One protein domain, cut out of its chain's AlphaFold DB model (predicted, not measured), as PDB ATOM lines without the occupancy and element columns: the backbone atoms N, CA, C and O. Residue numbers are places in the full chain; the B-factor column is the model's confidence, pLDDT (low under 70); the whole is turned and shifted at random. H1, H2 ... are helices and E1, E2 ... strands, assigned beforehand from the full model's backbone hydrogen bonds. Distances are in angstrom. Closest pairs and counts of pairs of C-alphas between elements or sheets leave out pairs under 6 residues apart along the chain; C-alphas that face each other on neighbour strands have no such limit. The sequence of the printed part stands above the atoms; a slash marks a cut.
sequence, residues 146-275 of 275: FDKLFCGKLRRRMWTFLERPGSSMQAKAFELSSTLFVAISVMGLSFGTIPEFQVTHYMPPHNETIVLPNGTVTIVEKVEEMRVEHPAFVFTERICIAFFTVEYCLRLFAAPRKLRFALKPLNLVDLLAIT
ATOM      1  N   PHE A 146      26.280  57.636 -10.041       63.62
ATOM      2  CA  PHE A 146      25.680  57.519 -11.369       63.62
ATOM      3  C   PHE A 146      25.265  56.084 -11.703       63.62
ATOM      4  O   PHE A 146      24.305  55.908 -12.449       63.62
ATOM      5  N   ASP A 147      25.913  55.072 -11.120       62.03
ATOM      6  CA  ASP A 147      25.596  53.658 -11.369       62.03
ATOM      7  C   ASP A 147      24.199  53.256 -10.866       62.03
ATOM      8  O   ASP A 147      23.588  52.331 -11.395       62.03
ATOM      9  N   LYS A 148      23.656  53.983  -9.880       63.53
ATOM     10  CA  LYS A 148      22.301  53.772  -9.338       63.53
ATOM     11  C   LYS A 148      21.202  54.514 -10.111       63.53
ATOM     12  O   LYS A 148      20.029  54.392  -9.765       63.53
ATOM     13  N   LEU A 149      21.556  55.308 -11.123       67.69
ATOM     14  CA  LEU A 149      20.634  56.167 -11.867       67.69
ATOM     15  C   LEU A 149      20.345  55.603 -13.268       67.69
ATOM     16  O   LEU A 149      21.203  55.003 -13.917       67.69
ATOM     17  N   PHE A 150      19.130  55.842 -13.767       62.56
ATOM     18  CA  PHE A 150      18.756  55.485 -15.136       62.56
ATOM     19  C   PHE A 150      19.680  56.192 -16.145       62.56
ATOM     20  O   PHE A 150      19.931  57.392 -16.023       62.56
ATOM     21  N   CYS A 151      20.210  55.452 -17.125       69.94
ATOM     22  CA  CYS A 151      21.216  55.945 -18.078       69.94
ATOM     23  C   CYS A 151      22.482  56.548 -17.424       69.94
ATOM     24  O   CYS A 151      23.073  57.486 -17.964       69.94
ATOM     25  N   GLY A 152      22.939  55.990 -16.296       67.94
ATOM     26  CA  GLY A 152      24.089  56.475 -15.521       67.94
ATOM     27  C   GLY A 152      25.339  56.832 -16.333       67.94
ATOM     28  O   GLY A 152      25.896  57.914 -16.160       67.94
ATOM     29  N   LYS A 153      25.742  55.985 -17.293       72.19
ATOM     30  CA  LYS A 153      26.916  56.233 -18.158       72.19
ATOM     31  C   LYS A 153      26.749  57.456 -19.072       72.19
ATOM     32  O   LYS A 153      27.692  58.230 -19.233       72.19
ATOM     33  N   LEU A 154      25.561  57.646 -19.656       74.50
ATOM     34  CA  LEU A 154      25.256  58.797 -20.514       74.50
ATOM     35  C   LEU A 154      25.177  60.078 -19.680       74.50
ATOM     36  O   LEU A 154      25.814  61.073 -20.012       74.50
ATOM     37  N   ARG A 155      24.475  60.012 -18.545       76.81
ATOM     38  CA  ARG A 155      24.337  61.107 -17.584       76.81
ATOM     39  C   ARG A 155      25.693  61.566 -17.044       76.81
ATOM     40  O   ARG A 155      25.954  62.760 -17.014       76.81
ATOM     41  N   ARG A 156      26.584  60.629 -16.705       74.06
ATOM     42  CA  ARG A 156      27.961  60.908 -16.267       74.06
ATOM     43  C   ARG A 156      28.777  61.610 -17.350       74.06
ATOM     44  O   ARG A 156      29.489  62.572 -17.059       74.06
ATOM     45  N   ARG A 157      28.673  61.145 -18.601       73.75
ATOM     46  CA  ARG A 157      29.365  61.764 -19.739       73.75
ATOM     47  C   ARG A 157      28.871  63.191 -19.979       73.75
ATOM     48  O   ARG A 157      29.698  64.078 -20.155       73.75
ATOM     49  N   MET A 158      27.558  63.413 -19.920       78.25
ATOM     50  CA  MET A 158      26.953  64.744 -20.041       78.25
ATOM     51  C   MET A 158      27.321  65.655 -18.866       78.25
ATOM     52  O   MET A 158      27.702  66.793 -19.090       78.25
ATOM     53  N   TRP A 159      27.290  65.153 -17.631       79.94
ATOM     54  CA  TRP A 159      27.677  65.913 -16.439       79.94
ATOM     55  C   TRP A 159      29.135  66.370 -16.508       79.94
ATOM     56  O   TRP A 159      29.438  67.533 -16.284       79.94
ATOM     57  N   THR A 160      30.041  65.469 -16.898       74.06
ATOM     58  CA  THR A 160      31.467  65.802 -17.054       74.06
ATOM     59  C   THR A 160      31.688  66.816 -18.176       74.06
ATOM     60  O   THR A 160      32.540  67.685 -18.052       74.06
ATOM     61  N   PHE A 161      30.924  66.708 -19.263       79.00
ATOM     62  CA  PHE A 161      30.987  67.639 -20.383       79.00
ATOM     63  C   PHE A 161      30.487  69.045 -20.018       79.00
ATOM     64  O   PHE A 161      31.122  70.017 -20.407       79.00
ATOM     65  N   LEU A 162      29.378  69.143 -19.277       76.94
ATOM     66  CA  LEU A 162      28.724  70.414 -18.948       76.94
ATOM     67  C   LEU A 162      29.367  71.134 -17.757       76.94
ATOM     68  O   LEU A 162      29.488  72.350 -17.791       76.94
ATOM     69  N   GLU A 163      29.788  70.400 -16.724       72.62
ATOM     70  CA  GLU A 163      30.261  70.999 -15.465       72.62
ATOM     71  C   GLU A 163      31.787  71.205 -15.442       72.62
ATOM     72  O   GLU A 163      32.309  71.955 -14.622       72.62
ATOM     73  N   ARG A 164      32.546  70.519 -16.317       70.38
ATOM     74  CA  ARG A 164      34.015  70.633 -16.370       70.38
ATOM     75  C   ARG A 164      34.479  71.240 -17.698       70.38
ATOM     76  O   ARG A 164      34.750  70.476 -18.635       70.38
ATOM     77  N   PRO A 165      34.687  72.567 -17.763       62.47
ATOM     78  CA  PRO A 165      35.085  73.257 -18.995       62.47
ATOM     79  C   PRO A 165      36.427  72.765 -19.572       62.47
ATOM     80  O   PRO A 165      36.633  72.708 -20.782       62.47
ATOM     81  N   GLY A 166      37.335  72.279 -18.717       65.75
ATOM     82  CA  GLY A 166      38.626  71.710 -19.126       65.75
ATOM     83  C   GLY A 166      38.608  70.242 -19.576       65.75
ATOM     84  O   GLY A 166      39.664  69.717 -19.923       65.75
ATOM     85  N   SER A 167      37.462  69.552 -19.550       72.38
ATOM     86  CA  SER A 167      37.414  68.090 -19.735       72.38
ATOM     87  C   SER A 167      37.639  67.622 -21.177       72.38
ATOM     88  O   SER A 167      38.142  66.521 -21.395       72.38
ATOM     89  N   SER A 168      37.250  68.427 -22.170       79.62
ATOM     90  CA  SER A 168      37.284  68.058 -23.588       79.62
ATOM     91  C   SER A 168      37.293  69.292 -24.487       79.62
ATOM     92  O   SER A 168      36.771  70.344 -24.127       79.62
ATOM     93  N   MET A 169      37.817  69.148 -25.707       76.44
ATOM     94  CA  MET A 169      37.762  70.194 -26.735       76.44
ATOM     95  C   MET A 169      36.316  70.561 -27.115       76.44
ATOM     96  O   MET A 169      36.035  71.718 -27.405       76.44
ATOM     97  N   GLN A 170      35.382  69.604 -27.038       80.88
ATOM     98  CA  GLN A 170      33.956  69.870 -27.251       80.88
ATOM     99  C   GLN A 170      33.332  70.652 -26.076       80.88
ATOM    100  O   GLN A 170      32.457  71.479 -26.310       80.88
ATOM    101  N   ALA A 171      33.776  70.410 -24.832       82.25
ATOM    102  CA  ALA A 171      33.262  71.109 -23.646       82.25
ATOM    103  C   ALA A 171      33.634  72.597 -23.692       82.25
ATOM    104  O   ALA A 171      32.786  73.455 -23.485       82.25
ATOM    105  N   LYS A 172      34.871  72.892 -24.112       83.88
ATOM    106  CA  LYS A 172      35.339  74.262 -24.366       83.88
ATOM    107  C   LYS A 172      34.533  74.976 -25.454       83.88
ATOM    108  O   LYS A 172      34.224  76.153 -25.321       83.88
ATOM    109  N   ALA A 173      34.202  74.277 -26.544       85.62
ATOM    110  CA  ALA A 173      33.396  74.856 -27.618       85.62
ATOM    111  C   ALA A 173      31.967  75.177 -27.150       85.62
ATOM    112  O   ALA A 173      31.421  76.215 -27.518       85.62
ATOM    113  N   PHE A 174      31.383  74.309 -26.320       85.81
ATOM    114  CA  PHE A 174      30.070  74.536 -25.725       85.81
ATOM    115  C   PHE A 174      30.082  75.717 -24.748       85.81
ATOM    116  O   PHE A 174      29.261  76.612 -24.889       85.81
ATOM    117  N   GLU A 175      31.061  75.789 -23.844       85.88
ATOM    118  CA  GLU A 175      31.254  76.919 -22.921       85.88
ATOM    119  C   GLU A 175      31.415  78.264 -23.653       85.88
ATOM    120  O   GLU A 175      30.791  79.266 -23.288       85.88
ATOM    121  N   LEU A 176      32.220  78.283 -24.722       89.31
ATOM    122  CA  LEU A 176      32.395  79.462 -25.567       89.31
ATOM    123  C   LEU A 176      31.078  79.866 -26.243       89.31
ATOM    124  O   LEU A 176      30.752  81.051 -26.287       89.31
ATOM    125  N   SER A 177      30.316  78.887 -26.741       88.31
ATOM    126  CA  SER A 177      28.990  79.128 -27.314       88.31
ATOM    127  C   SER A 177      28.048  79.727 -26.272       88.31
ATOM    128  O   SER A 177      27.454  80.766 -26.538       88.31
ATOM    129  N   SER A 178      27.940  79.141 -25.079       89.44
ATOM    130  CA  SER A 178      27.056  79.651 -24.024       89.44
ATOM    131  C   SER A 178      27.407  81.087 -23.636       89.44
ATOM    132  O   SER A 178      26.529  81.942 -23.553       89.44
ATOM    133  N   THR A 179      28.700  81.393 -23.512       90.19
ATOM    134  CA  THR A 179      29.176  82.750 -23.203       90.19
ATOM    135  C   THR A 179      28.840  83.743 -24.322       90.19
ATOM    136  O   THR A 179      28.442  84.878 -24.054       90.19
ATOM    137  N   LEU A 180      28.946  83.320 -25.585       92.94
ATOM    138  CA  LEU A 180      28.570  84.140 -26.735       92.94
ATOM    139  C   LEU A 180      27.064  84.447 -26.751       92.94
ATOM    140  O   LEU A 180      26.686  85.594 -26.980       92.94
ATOM    141  N   PHE A 181      26.208  83.457 -26.484       91.69
ATOM    142  CA  PHE A 181      24.753  83.656 -26.434       91.69
ATOM    143  C   PHE A 181      24.335  84.594 -25.295       91.69
ATOM    144  O   PHE A 181      23.472  85.447 -25.502       91.69
ATOM    145  N   VAL A 182      24.996  84.521 -24.133       92.44
ATOM    146  CA  VAL A 182      24.812  85.504 -23.048       92.44
ATOM    147  C   VAL A 182      25.158  86.912 -23.527       92.44
ATOM    148  O   VAL A 182      24.349  87.824 -23.370       92.44
ATOM    149  N   ALA A 183      26.311  87.093 -24.176       93.88
ATOM    150  CA  ALA A 183      26.710  88.399 -24.695       93.88
ATOM    151  C   ALA A 183      25.708  88.945 -25.729       93.88
ATOM    152  O   ALA A 183      25.327  90.113 -25.656       93.88
ATOM    153  N   ILE A 184      25.243  88.104 -26.662       92.94
ATOM    154  CA  ILE A 184      24.242  88.482 -27.672       92.94
ATOM    155  C   ILE A 184      22.921  88.889 -27.010       92.94
ATOM    156  O   ILE A 184      22.355  89.915 -27.384       92.94
ATOM    157  N   SER A 185      22.455  88.136 -26.011       91.06
ATOM    158  CA  SER A 185      21.224  88.451 -25.280       91.06
ATOM    159  C   SER A 185      21.323  89.800 -24.565       91.06
ATOM    160  O   SER A 185      20.435  90.638 -24.700       91.06
ATOM    161  N   VAL A 186      22.431  90.050 -23.860       92.12
ATOM    162  CA  VAL A 186      22.662  91.316 -23.147       92.12
ATOM    163  C   VAL A 186      22.732  92.494 -24.120       92.12
ATOM    164  O   VAL A 186      22.124  93.534 -23.866       92.12
ATOM    165  N   MET A 187      23.426  92.346 -25.253       91.75
ATOM    166  CA  MET A 187      23.470  93.386 -26.289       91.75
ATOM    167  C   MET A 187      22.090  93.645 -26.907       91.75
ATOM    168  O   MET A 187      21.728  94.802 -27.100       91.75
ATOM    169  N   GLY A 188      21.310  92.594 -27.181       88.19
ATOM    170  CA  GLY A 188      19.956  92.705 -27.728       88.19
ATOM    171  C   GLY A 188      19.019  93.496 -26.815       88.19
ATOM    172  O   GLY A 188      18.389  94.445 -27.275       88.19
ATOM    173  N   LEU A 189      19.008  93.178 -25.518       87.38
ATOM    174  CA  LEU A 189      18.230  93.909 -24.508       87.38
ATOM    175  C   LEU A 189      18.702  95.363 -24.361       87.38
ATOM    176  O   LEU A 189      17.896  96.294 -24.285       87.38
ATOM    177  N   SER A 190      20.023  95.571 -24.373       90.69
ATOM    178  CA  SER A 190      20.617  96.907 -24.274       90.69
ATOM    179  C   SER A 190      20.184  97.795 -25.442       90.69
ATOM    180  O   SER A 190      19.796  98.940 -25.228       90.69
ATOM    181  N   PHE A 191      20.206  97.270 -26.670       89.12
ATOM    182  CA  PHE A 191      19.776  98.011 -27.856       89.12
ATOM    183  C   PHE A 191      18.254  98.142 -27.970       89.12
ATOM    184  O   PHE A 191      17.788  99.189 -28.407       89.12
ATOM    185  N   GLY A 192      17.475  97.152 -27.520       82.75
ATOM    186  CA  GLY A 192      16.008  97.238 -27.465       82.75
ATOM    187  C   GLY A 192      15.493  98.355 -26.546       82.75
ATOM    188  O   GLY A 192      14.440  98.941 -26.801       82.75
ATOM    189  N   THR A 193      16.280  98.722 -25.529       85.62
ATOM    190  CA  THR A 193      15.971  99.822 -24.597       85.62
ATOM    191  C   THR A 193      16.218 101.213 -25.207       85.62
ATOM    192  O   THR A 193      15.685 102.209 -24.720       85.62
ATOM    193  N   ILE A 194      17.017 101.308 -26.276       87.38
ATOM    194  CA  ILE A 194      17.381 102.584 -26.903       87.38
ATOM    195  C   ILE A 194      16.230 103.048 -27.820       87.38
ATOM    196  O   ILE A 194      15.893 102.345 -28.777       87.38
ATOM    197  N   PRO A 195      15.627 104.231 -27.579       78.50
ATOM    198  CA  PRO A 195      14.432 104.681 -28.294       78.50
ATOM    199  C   PRO A 195      14.664 104.901 -29.796       78.50
ATOM    200  O   PRO A 195      13.721 104.777 -30.573       78.50
ATOM    201  N   GLU A 196      15.898 105.181 -30.223       81.19
ATOM    202  CA  GLU A 196      16.284 105.318 -31.631       81.19
ATOM    203  C   GLU A 196      16.181 104.003 -32.424       81.19
ATOM    204  O   GLU A 196      16.057 104.037 -33.648       81.19
ATOM    205  N   PHE A 197      16.216 102.849 -31.748       77.31
ATOM    206  CA  PHE A 197      16.104 101.522 -32.366       77.31
ATOM    207  C   PHE A 197      14.713 100.886 -32.200       77.31
ATOM    208  O   PHE A 197      14.493  99.756 -32.644       77.31
ATOM    209  N   GLN A 198      13.767 101.598 -31.582       81.44
ATOM    210  CA  GLN A 198      12.384 101.153 -31.425       81.44
ATOM    211  C   GLN A 198      11.532 101.570 -32.629       81.44
ATOM    212  O   GLN A 198      11.678 102.661 -33.179       81.44
ATOM    213  N   VAL A 199      10.613 100.699 -33.036       78.75
ATOM    214  CA  VAL A 199       9.676 100.952 -34.134       78.75
ATOM    215  C   VAL A 199       8.431 101.632 -33.574       78.75
ATOM    216  O   VAL A 199       7.854 101.180 -32.586       78.75
ATOM    217  N   THR A 200       7.993 102.716 -34.210       76.06
ATOM    218  CA  THR A 200       6.729 103.377 -33.880       76.06
ATOM    219  C   THR A 200       5.557 102.554 -34.404       76.06
ATOM    220  O   THR A 200       5.394 102.350 -35.606       76.06
ATOM    221  N   HIS A 201       4.726 102.072 -33.487       73.00
ATOM    222  CA  HIS A 201       3.447 101.459 -33.792       73.00
ATOM    223  C   HIS A 201       2.334 102.455 -33.461       73.00
ATOM    224  O   HIS A 201       2.214 102.918 -32.325       73.00
ATOM    225  N   TYR A 202       1.508 102.777 -34.452       72.56
ATOM    226  CA  TYR A 202       0.334 103.622 -34.257       72.56
ATOM    227  C   TYR A 202      -0.799 102.769 -33.690       72.56
ATOM    228  O   TYR A 202      -1.106 101.702 -34.231       72.56
ATOM    229  N   MET A 203      -1.403 103.199 -32.583       70.12
ATOM    230  CA  MET A 203      -2.655 102.591 -32.138       70.12
ATOM    231  C   MET A 203      -3.791 102.966 -33.102       70.12
ATOM    232  O   MET A 203      -3.745 104.036 -33.716       70.12
ATOM    233  N   PRO A 204      -4.802 102.091 -33.278       74.25
ATOM    234  CA  PRO A 204      -5.990 102.450 -34.038       74.25
ATOM    235  C   PRO A 204      -6.632 103.700 -33.419       74.25
ATOM    236  O   PRO A 204      -6.669 103.802 -32.191       74.25
ATOM    237  N   PRO A 205      -7.117 104.643 -34.243       74.75
ATOM    238  CA  PRO A 205      -7.638 105.908 -33.747       74.75
ATOM    239  C   PRO A 205      -8.790 105.667 -32.774       74.75
ATOM    240  O   PRO A 205      -9.732 104.927 -33.082       74.75
ATOM    241  N   HIS A 206      -8.723 106.298 -31.600       74.12
ATOM    242  CA  HIS A 206      -9.832 106.319 -30.654       74.12
ATOM    243  C   HIS A 206     -10.361 107.736 -30.472       74.12
ATOM    244  O   HIS A 206      -9.635 108.733 -30.500       74.12
ATOM    245  N   ASN A 207     -11.674 107.806 -30.294       79.81
ATOM    246  CA  ASN A 207     -12.382 109.055 -30.084       79.81
ATOM    247  C   ASN A 207     -12.321 109.415 -28.596       79.81
ATOM    248  O   ASN A 207     -12.945 108.743 -27.774       79.81
ATOM    249  N   GLU A 208     -11.609 110.488 -28.249       77.50
ATOM    250  CA  GLU A 208     -11.660 111.090 -26.913       77.50
ATOM    251  C   GLU A 208     -12.638 112.270 -26.914       77.50
ATOM    252  O   GLU A 208     -12.560 113.180 -27.740       77.50
ATOM    253  N   THR A 209     -13.580 112.278 -25.971       79.31
ATOM    254  CA  THR A 209     -14.454 113.434 -25.741       79.31
ATOM    255  C   THR A 209     -13.757 114.423 -24.820       79.31
ATOM    256  O   THR A 209     -13.525 114.118 -23.650       79.31
ATOM    257  N   ILE A 210     -13.475 115.622 -25.322       80.31
ATOM    258  CA  ILE A 210     -12.899 116.716 -24.539       80.31
ATOM    259  C   ILE A 210     -13.996 117.751 -24.283       80.31
ATOM    260  O   ILE A 210     -14.695 118.173 -25.207       80.31
ATOM    261  N   VAL A 211     -14.165 118.153 -23.021       81.81
ATOM    262  CA  VAL A 211     -15.100 119.217 -22.633       81.81
ATOM    263  C   VAL A 211     -14.328 120.530 -22.570       81.81
ATOM    264  O   VAL A 211     -13.428 120.687 -21.746       81.81
ATOM    265  N   LEU A 212     -14.663 121.474 -23.448       81.06
ATOM    266  CA  LEU A 212     -14.080 122.811 -23.427       81.06
ATOM    267  C   LEU A 212     -14.625 123.626 -22.238       81.06
ATOM    268  O   LEU A 212     -15.755 123.406 -21.799       81.06
ATOM    269  N   PRO A 213     -13.878 124.630 -21.741       77.12
ATOM    270  CA  PRO A 213     -14.298 125.466 -20.607       77.12
ATOM    271  C   PRO A 213     -15.588 126.266 -20.855       77.12
ATOM    272  O   PRO A 213     -16.194 126.769 -19.915       77.12
ATOM    273  N   ASN A 214     -16.034 126.365 -22.110       80.31
ATOM    274  CA  ASN A 214     -17.319 126.944 -22.507       80.31
ATOM    275  C   ASN A 214     -18.492 125.934 -22.472       80.31
ATOM    276  O   ASN A 214     -19.579 126.256 -22.942       80.31
ATOM    277  N   GLY A 215     -18.280 124.711 -21.970       76.94
ATOM    278  CA  GLY A 215     -19.288 123.648 -21.902       76.94
ATOM    279  C   GLY A 215     -19.537 122.909 -23.221       76.94
ATOM    280  O   GLY A 215     -20.418 122.053 -23.281       76.94
ATOM    281  N   THR A 216     -18.781 123.210 -24.281       80.81
ATOM    282  CA  THR A 216     -18.903 122.515 -25.571       80.81
ATOM    283  C   THR A 216     -18.164 121.178 -25.511       80.81
ATOM    284  O   THR A 216     -17.000 121.134 -25.117       80.81
ATOM    285  N   VAL A 217     -18.823 120.090 -25.914       81.56
ATOM    286  CA  VAL A 217     -18.207 118.758 -26.027       81.56
ATOM    287  C   VAL A 217     -17.695 118.579 -27.450       81.56
ATOM    288  O   VAL A 217     -18.484 118.605 -28.393       81.56
ATOM    289  N   THR A 218     -16.388 118.381 -27.616       79.62
ATOM    290  CA  THR A 218     -15.792 118.045 -28.914       79.62
ATOM    291  C   THR A 218     -15.211 116.644 -28.876       79.62
ATOM    292  O   THR A 218     -14.509 116.282 -27.932       79.62
ATOM    293  N   ILE A 219     -15.492 115.864 -29.915       78.44
ATOM    294  CA  ILE A 219     -14.873 114.559 -30.128       78.44
ATOM    295  C   ILE A 219     -13.574 114.807 -30.889       78.44
ATOM    296  O   ILE A 219     -13.609 115.359 -31.989       78.44
ATOM    297  N   VAL A 220     -12.445 114.442 -30.290       79.25
ATOM    298  CA  VAL A 220     -11.124 114.542 -30.907       79.25
ATOM    299  C   VAL A 220     -10.630 113.133 -31.194       79.25
ATOM    300  O   VAL A 220     -10.597 112.281 -30.306       79.25
ATOM    301  N   GLU A 221     -10.267 112.888 -32.447       77.06
ATOM    302  CA  GLU A 221      -9.596 111.662 -32.861       77.06
ATOM    303  C   GLU A 221      -8.132 111.761 -32.430       77.06
ATOM    304  O   GLU A 221      -7.392 112.635 -32.892       77.06
ATOM    305  N   LYS A 222      -7.726 110.913 -31.486       73.31
ATOM    306  CA  LYS A 222      -6.363 110.901 -30.963       73.31
ATOM    307  C   LYS A 222      -5.627 109.694 -31.523       73.31
ATOM    308  O   LYS A 222      -6.123 108.571 -31.468       73.31
ATOM    309  N   VAL A 223      -4.436 109.941 -32.058       73.88
ATOM    310  CA  VAL A 223      -3.512 108.897 -32.501       73.88
ATOM    311  C   VAL A 223      -2.383 108.843 -31.485       73.88
ATOM    312  O   VAL A 223      -1.613 109.793 -31.359       73.88
ATOM    313  N   GLU A 224      -2.326 107.762 -30.716       73.94
ATOM    314  CA  GLU A 224      -1.263 107.533 -29.742       73.94
ATOM    315  C   GLU A 224      -0.122 106.740 -30.395       73.94
ATOM    316  O   GLU A 224      -0.342 105.714 -31.049       73.94
ATOM    317  N   GLU A 225       1.104 107.248 -30.253       72.75
ATOM    318  CA  GLU A 225       2.316 106.598 -30.748       72.75
ATOM    319  C   GLU A 225       2.920 105.734 -29.640       72.75
ATOM    320  O   GLU A 225       3.334 106.241 -28.599       72.75
ATOM    321  N   MET A 226       3.017 104.427 -29.876       73.00
ATOM    322  CA  MET A 226       3.700 103.504 -28.977       73.00
ATOM    323  C   MET A 226       5.006 103.054 -29.625       73.00
ATOM    324  O   MET A 226       5.006 102.538 -30.742       73.00
ATOM    325  N   ARG A 227       6.134 103.227 -28.935       73.44
ATOM    326  CA  ARG A 227       7.412 102.665 -29.381       73.44
ATOM    327  C   ARG A 227       7.526 101.226 -28.903       73.44
ATOM    328  O   ARG A 227       7.400 100.957 -27.712       73.44
ATOM    329  N   VAL A 228       7.737 100.314 -29.841       78.25
ATOM    330  CA  VAL A 228       7.861  98.876 -29.592       78.25
ATOM    331  C   VAL A 228       9.240  98.420 -30.050       78.25
ATOM    332  O   VAL A 228       9.807  98.964 -30.998       78.25
ATOM    333  N   GLU A 229       9.796  97.420 -29.378       79.38
ATOM    334  CA  GLU A 229      11.068  96.826 -29.773       79.38
ATOM    335  C   GLU A 229      11.031  96.310 -31.214       79.38
ATOM    336  O   GLU A 229      10.036  95.751 -31.686       79.38
ATOM    337  N   HIS A 230      12.145  96.483 -31.925       84.56
ATOM    338  CA  HIS A 230      12.255  95.985 -33.287       84.56
ATOM    339  C   HIS A 230      12.080  94.449 -33.305       84.56
ATOM    340  O   HIS A 230      12.752  93.755 -32.535       84.56
ATOM    341  N   PRO A 231      11.269  93.877 -34.220       85.62
ATOM    342  CA  PRO A 231      10.985  92.437 -34.260       85.62
ATOM    343  C   PRO A 231      12.228  91.534 -34.299       85.62
ATOM    344  O   PRO A 231      12.188  90.397 -33.834       85.62
ATOM    345  N   ALA A 232      13.344  92.034 -34.839       86.75
ATOM    346  CA  ALA A 232      14.620  91.318 -34.861       86.75
ATOM    347  C   ALA A 232      15.231  91.100 -33.463       86.75
ATOM    348  O   ALA A 232      15.809  90.038 -33.226       86.75
ATOM    349  N   PHE A 233      15.095  92.057 -32.536       86.94
ATOM    350  CA  PHE A 233      15.588  91.900 -31.162       86.94
ATOM    351  C   PHE A 233      14.736  90.888 -30.401       86.94
ATOM    352  O   PHE A 233      15.289  89.943 -29.848       86.94
ATOM    353  N   VAL A 234      13.409  90.980 -30.532       85.94
ATOM    354  CA  VAL A 234      12.461  90.000 -29.973       85.94
ATOM    355  C   VAL A 234      12.726  88.591 -30.514       85.94
ATOM    356  O   VAL A 234      12.676  87.600 -29.787       85.94
ATOM    357  N   PHE A 235      13.025  88.460 -31.811       89.56
ATOM    358  CA  PHE A 235      13.372  87.167 -32.402       89.56
ATOM    359  C   PHE A 235      14.705  86.623 -31.869       89.56
ATOM    360  O   PHE A 235      14.802  85.438 -31.553       89.56
ATOM    361  N   THR A 236      15.714  87.489 -31.736       89.19
ATOM    362  CA  THR A 236      17.025  87.131 -31.173       89.19
ATOM    363  C   THR A 236      16.887  86.672 -29.723       89.19
ATOM    364  O   THR A 236      17.419  85.628 -29.358       89.19
ATOM    365  N   GLU A 237      16.105  87.389 -28.920       88.50
ATOM    366  CA  GLU A 237      15.813  87.040 -27.532       88.50
ATOM    367  C   GLU A 237      15.132  85.671 -27.426       88.50
ATOM    368  O   GLU A 237      15.579  84.815 -26.665       88.50
ATOM    369  N   ARG A 238      14.127  85.391 -28.266       90.56
ATOM    370  CA  ARG A 238      13.473  84.070 -28.311       90.56
ATOM    371  C   ARG A 238      14.449  82.938 -28.625       90.56
ATOM    372  O   ARG A 238      14.319  81.853 -28.059       90.56
ATOM    373  N   ILE A 239      15.416  83.171 -29.515       92.00
ATOM    374  CA  ILE A 239      16.468  82.191 -29.813       92.00
ATOM    375  C   ILE A 239      17.371  81.985 -28.589       92.00
ATOM    376  O   ILE A 239      17.666  80.838 -28.249       92.00
ATOM    377  N   CYS A 240      17.785  83.061 -27.915       91.56
ATOM    378  CA  CYS A 240      18.611  82.983 -26.707       91.56
ATOM    379  C   CYS A 240      17.894  82.237 -25.573       91.56
ATOM    380  O   CYS A 240      18.473  81.321 -24.992       91.56
ATOM    381  N   ILE A 241      16.617  82.538 -25.321       91.62
ATOM    382  CA  ILE A 241      15.794  81.837 -24.323       91.62
ATOM    383  C   ILE A 241      15.682  80.351 -24.670       91.62
ATOM    384  O   ILE A 241      15.856  79.498 -23.797       91.62
ATOM    385  N   ALA A 242      15.443  80.009 -25.940       92.25
ATOM    386  CA  ALA A 242      15.400  78.613 -26.371       92.25
ATOM    387  C   ALA A 242      16.743  77.897 -26.129       92.25
ATOM    388  O   ALA A 242      16.751  76.763 -25.648       92.25
ATOM    389  N   PHE A 243      17.870  78.559 -26.408       92.50
ATOM    390  CA  PHE A 243      19.207  78.026 -26.145       92.50
ATOM    391  C   PHE A 243      19.446  77.797 -24.643       92.50
ATOM    392  O   PHE A 243      19.782  76.676 -24.256       92.50
ATOM    393  N   PHE A 244      19.193  78.798 -23.791       91.88
ATOM    394  CA  PHE A 244      19.350  78.669 -22.336       91.88
ATOM    395  C   PHE A 244      18.420  77.615 -21.745       91.88
ATOM    396  O   PHE A 244      18.826  76.851 -20.875       91.88
ATOM    397  N   THR A 245      17.198  77.496 -22.270       91.81
ATOM    398  CA  THR A 245      16.259  76.445 -21.866       91.81
ATOM    399  C   THR A 245      16.828  75.060 -22.157       91.81
ATOM    400  O   THR A 245      16.827  74.193 -21.283       91.81
ATOM    401  N   VAL A 246      17.350  74.839 -23.368       91.19
ATOM    402  CA  VAL A 246      17.977  73.561 -23.736       91.19
ATOM    403  C   VAL A 246      19.197  73.290 -22.860       91.19
ATOM    404  O   VAL A 246      19.318  72.194 -22.314       91.19
ATOM    405  N   GLU A 247      20.074  74.274 -22.679       89.69
ATOM    406  CA  GLU A 247      21.258  74.160 -21.829       89.69
ATOM    407  C   GLU A 247      20.895  73.795 -20.383       89.69
ATOM    408  O   GLU A 247      21.411  72.813 -19.838       89.69
ATOM    409  N   TYR A 248      19.939  74.508 -19.790       88.88
ATOM    410  CA  TYR A 248      19.445  74.242 -18.445       88.88
ATOM    411  C   TYR A 248      18.818  72.845 -18.335       88.88
ATOM    412  O   TYR A 248      19.122  72.095 -17.404       88.88
ATOM    413  N   CYS A 249      18.000  72.429 -19.310       89.00
ATOM    414  CA  CYS A 249      17.436  71.079 -19.351       89.00
ATOM    415  C   CYS A 249      18.518  69.992 -19.437       89.00
ATOM    416  O   CYS A 249      18.404  68.964 -18.762       89.00
ATOM    417  N   LEU A 250      19.573  70.207 -20.230       87.12
ATOM    418  CA  LEU A 250      20.700  69.279 -20.340       87.12
ATOM    419  C   LEU A 250      21.455  69.164 -19.009       87.12
ATOM    420  O   LEU A 250      21.734  68.043 -18.569       87.12
ATOM    421  N   ARG A 251      21.716  70.289 -18.327       86.56
ATOM    422  CA  ARG A 251      22.354  70.302 -16.999       86.56
ATOM    423  C   ARG A 251      21.474  69.628 -15.941       86.56
ATOM    424  O   ARG A 251      21.953  68.777 -15.193       86.56
ATOM    425  N   LEU A 252      20.168  69.894 -15.946       86.06
ATOM    426  CA  LEU A 252      19.198  69.277 -15.033       86.06
ATOM    427  C   LEU A 252      19.042  67.763 -15.265       86.06
ATOM    428  O   LEU A 252      18.827  66.999 -14.319       86.06
ATOM    429  N   PHE A 253      19.134  67.308 -16.517       85.50
ATOM    430  CA  PHE A 253      19.130  65.882 -16.852       85.50
ATOM    431  C   PHE A 253      20.414  65.186 -16.382       85.50
ATOM    432  O   PHE A 253      20.352  64.077 -15.835       85.50
ATOM    433  N   ALA A 254      21.557  65.851 -16.564       83.06
ATOM    434  CA  ALA A 254      22.868  65.382 -16.138       83.06
ATOM    435  C   ALA A 254      23.025  65.351 -14.601       83.06
ATOM    436  O   ALA A 254      23.699  64.469 -14.062       83.06
ATOM    437  N   ALA A 255      22.373  66.270 -13.884       81.62
ATOM    438  CA  ALA A 255      22.531  66.454 -12.445       81.62
ATOM    439  C   ALA A 255      22.043  65.256 -11.613       81.62
ATOM    440  O   ALA A 255      20.870  64.896 -11.726       81.62
ATOM    441  N   PRO A 256      22.867  64.676 -10.709       73.62
ATOM    442  CA  PRO A 256      22.517  63.516  -9.880       73.62
ATOM    443  C   PRO A 256      21.274  63.757  -9.004       73.62
ATOM    444  O   PRO A 256      20.432  62.866  -8.885       73.62
ATOM    445  N   ARG A 257      21.118  64.970  -8.457       78.44
ATOM    446  CA  ARG A 257      20.001  65.388  -7.595       78.44
ATOM    447  C   ARG A 257      19.377  66.683  -8.119       78.44
ATOM    448  O   ARG A 257      19.892  67.768  -7.869       78.44
ATOM    449  N   LYS A 258      18.240  66.569  -8.810       82.19
ATOM    450  CA  LYS A 258      17.592  67.684  -9.532       82.19
ATOM    451  C   LYS A 258      17.221  68.874  -8.644       82.19
ATOM    452  O   LYS A 258      17.509  70.007  -8.999       82.19
ATOM    453  N   LEU A 259      16.619  68.615  -7.481       75.94
ATOM    454  CA  LEU A 259      16.155  69.673  -6.579       75.94
ATOM    455  C   LEU A 259      17.324  70.451  -5.963       75.94
ATOM    456  O   LEU A 259      17.306  71.674  -5.927       75.94
ATOM    457  N   ARG A 260      18.375  69.738  -5.541       79.38
ATOM    458  CA  ARG A 260      19.600  70.360  -5.026       79.38
ATOM    459  C   ARG A 260      20.318  71.155  -6.117       79.38
ATOM    460  O   ARG A 260      20.842  72.217  -5.826       79.38
ATOM    461  N   PHE A 261      20.318  70.658  -7.355       82.94
ATOM    462  CA  PHE A 261      20.858  71.383  -8.502       82.94
ATOM    463  C   PHE A 261      20.084  72.683  -8.763       82.94
ATOM    464  O   PHE A 261      20.712  73.732  -8.826       82.94
ATOM    465  N   ALA A 262      18.751  72.642  -8.837       81.38
ATOM    466  CA  ALA A 262      17.926  73.826  -9.101       81.38
ATOM    467  C   ALA A 262      18.030  74.904  -8.002       81.38
ATOM    468  O   ALA A 262      17.934  76.088  -8.292       81.38
ATOM    469  N   LEU A 263      18.261  74.498  -6.748       79.69
ATOM    470  CA  LEU A 263      18.438  75.409  -5.609       79.69
ATOM    471  C   LEU A 263      19.845  76.030  -5.518       79.69
ATOM    472  O   LEU A 263      20.076  76.861  -4.641       79.69
ATOM    473  N   LYS A 264      20.800  75.646  -6.381       82.81
ATOM    474  CA  LYS A 264      22.114  76.307  -6.422       82.81
ATOM    475  C   LYS A 264      21.958  77.738  -6.961       82.81
ATOM    476  O   LYS A 264      21.291  77.902  -7.981       82.81
ATOM    477  N   PRO A 265      22.631  78.749  -6.374       81.44
ATOM    478  CA  PRO A 265      22.491  80.148  -6.788       81.44
ATOM    479  C   PRO A 265      22.691  80.391  -8.290       81.44
ATOM    480  O   PRO A 265      21.895  81.097  -8.896       81.44
ATOM    481  N   LEU A 266      23.697  79.762  -8.912       81.19
ATOM    482  CA  LEU A 266      23.953  79.919 -10.350       81.19
ATOM    483  C   LEU A 266      22.804  79.369 -11.211       81.19
ATOM    484  O   LEU A 266      22.379  80.011 -12.161       81.19
ATOM    485  N   ASN A 267      22.245  78.216 -10.840       85.62
ATOM    486  CA  ASN A 267      21.141  77.600 -11.578       85.62
ATOM    487  C   ASN A 267      19.808  78.323 -11.352       85.62
ATOM    488  O   ASN A 267      18.917  78.244 -12.194       85.62
ATOM    489  N   LEU A 268      19.662  79.022 -10.223       84.31
ATOM    490  CA  LEU A 268      18.526  79.905  -9.983       84.31
ATOM    491  C   LEU A 268      18.575  81.120 -10.915       84.31
ATOM    492  O   LEU A 268      17.542  81.498 -11.453       84.31
ATOM    493  N   VAL A 269      19.763  81.696 -11.137       85.25
ATOM    494  CA  VAL A 269      19.957  82.771 -12.123       85.25
ATOM    495  C   VAL A 269      19.618  82.275 -13.529       85.25
ATOM    496  O   VAL A 269      18.852  82.940 -14.220       85.25
ATOM    497  N   ASP A 270      20.096  81.087 -13.917       84.56
ATOM    498  CA  ASP A 270      19.747  80.476 -15.207       84.56
ATOM    499  C   ASP A 270      18.226  80.282 -15.360       84.56
ATOM    500  O   ASP A 270      17.671  80.543 -16.423       84.56
ATOM    501  N   LEU A 271      17.533  79.849 -14.297       85.69
ATOM    502  CA  LEU A 271      16.080  79.668 -14.309       85.69
ATOM    503  C   LEU A 271      15.335  81.003 -14.448       85.69
ATOM    504  O   LEU A 271      14.386  81.081 -15.223       85.69
ATOM    505  N   LEU A 272      15.771  82.036 -13.723       84.88
ATOM    506  CA  LEU A 272      15.193  83.379 -13.797       84.88
ATOM    507  C   LEU A 272      15.427  84.038 -15.160       84.88
ATOM    508  O   LEU A 272      14.604  84.829 -15.592       84.88
ATOM    509  N   ALA A 273      16.522  83.708 -15.846       80.75
ATOM    510  CA  ALA A 273      16.798  84.206 -17.193       80.75
ATOM    511  C   ALA A 273      15.892  83.581 -18.276       80.75
ATOM    512  O   ALA A 273      15.846  84.083 -19.396       80.75
ATOM    513  N   ILE A 274      15.202  82.477 -17.966       82.88
ATOM    514  CA  ILE A 274      14.281  81.784 -18.882       82.88
ATOM    515  C   ILE A 274      12.818  82.230 -18.670       82.88
ATOM    516  O   ILE A 274      12.010  82.083 -19.590       82.88
ATOM    517  N   THR A 275      12.469  82.727 -17.475       67.25
ATOM    518  CA  THR A 275      11.102  83.120 -17.066       67.25
ATOM    519  C   THR A 275      10.843  84.607 -17.215       67.25
ATOM    520  O   THR A 275       9.765  84.948 -17.746       67.25
TER     521      THR A 275
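This is residues 146 to 275 of the 275 residues of the protein "BTB_2 domain-containing protein" of Diploscapter pachys (UniProt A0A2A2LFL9). Two long helices, H2 and H3, make a narrow V, and from its point a thin two-stranded ribbon, E1 with E4 and then E2 with E3, reaches far out along the longest axis. At the open end of the V, H1 bridges between the two helices, while the short H4 and H5 sit by H3. The printed part has 130 residues with five named helices and four named strands, in the order H1 H2 E1 E2 E3 E4 H3 H4 H5; the class is mixed, helices and strands, and the two sheets, E1 - E4 and E2 - E3, are antiparallel. The whole is extended, a rod spanning 85 by 28 by 21 A, with a radius of gyration of the C-alphas of 24.5 A.

Find C-alpha 152 at (24.089, 56.475, -15.521); there H1 begins and runs to residue 163, 15.8 A. H2, residues 169 to 192, covers 34.7 A and ends at C-alpha 192, (16.008, 97.238, -27.465). Next come E1, residues 199 to 202, and E2, residues 206 to 211, 16.1 A long. The chain returns through E3, residues 217 to 222, 15.0 A, and E4, residues 225 to 228. H3, residues 231 to 254, is again 34.7 A long; H4, residues 258 to 262, and H5, residues 265 to 272, follow, H5 ending at C-alpha 272, (15.193, 83.379, -13.797).

Start at H3, the hub, which touches the four other helices; helix packing is mostly crossed, with no shallow tilt among three touching pairs. H3 touches H2 with residues 233 to 244 alone, closest at the C-alphas of Gly 188 and Phe 233, 5.6 A; they run opposite ways at a steep tilt of 36 degrees, only just beyond shallow. H3 touches H1 at 49 degrees, a steep tilt, the C-alphas of Arg 155 and Ala 254 being closest, 4.7 A. H5 touches H3 at Tyr 248 and Asp 270, C-alphas 7.0 A apart. H4 and H3 only just touch, only at the corner, with 3 pairs of C-alphas within 8 A, closest at Leu 252 and Lys 258, 5.9 A. In the ribbon, look at N 199 and O 228, 2.8 A, between E1 and E4, and at N 220 and O 208, 2.8 A, in the hairpin E2 and E3. In H1 to H5 every O i to N i+4 pair is within hydrogen-bond range.

The C-alphas of Asp 147 and Asn 214 are the two farthest apart, 85.7 A. The printed part has no cut and no long link. The mean pLDDT of the printed part is 81.1; look for values under 70 at residues 146 to 152, 165 to 166 and 275.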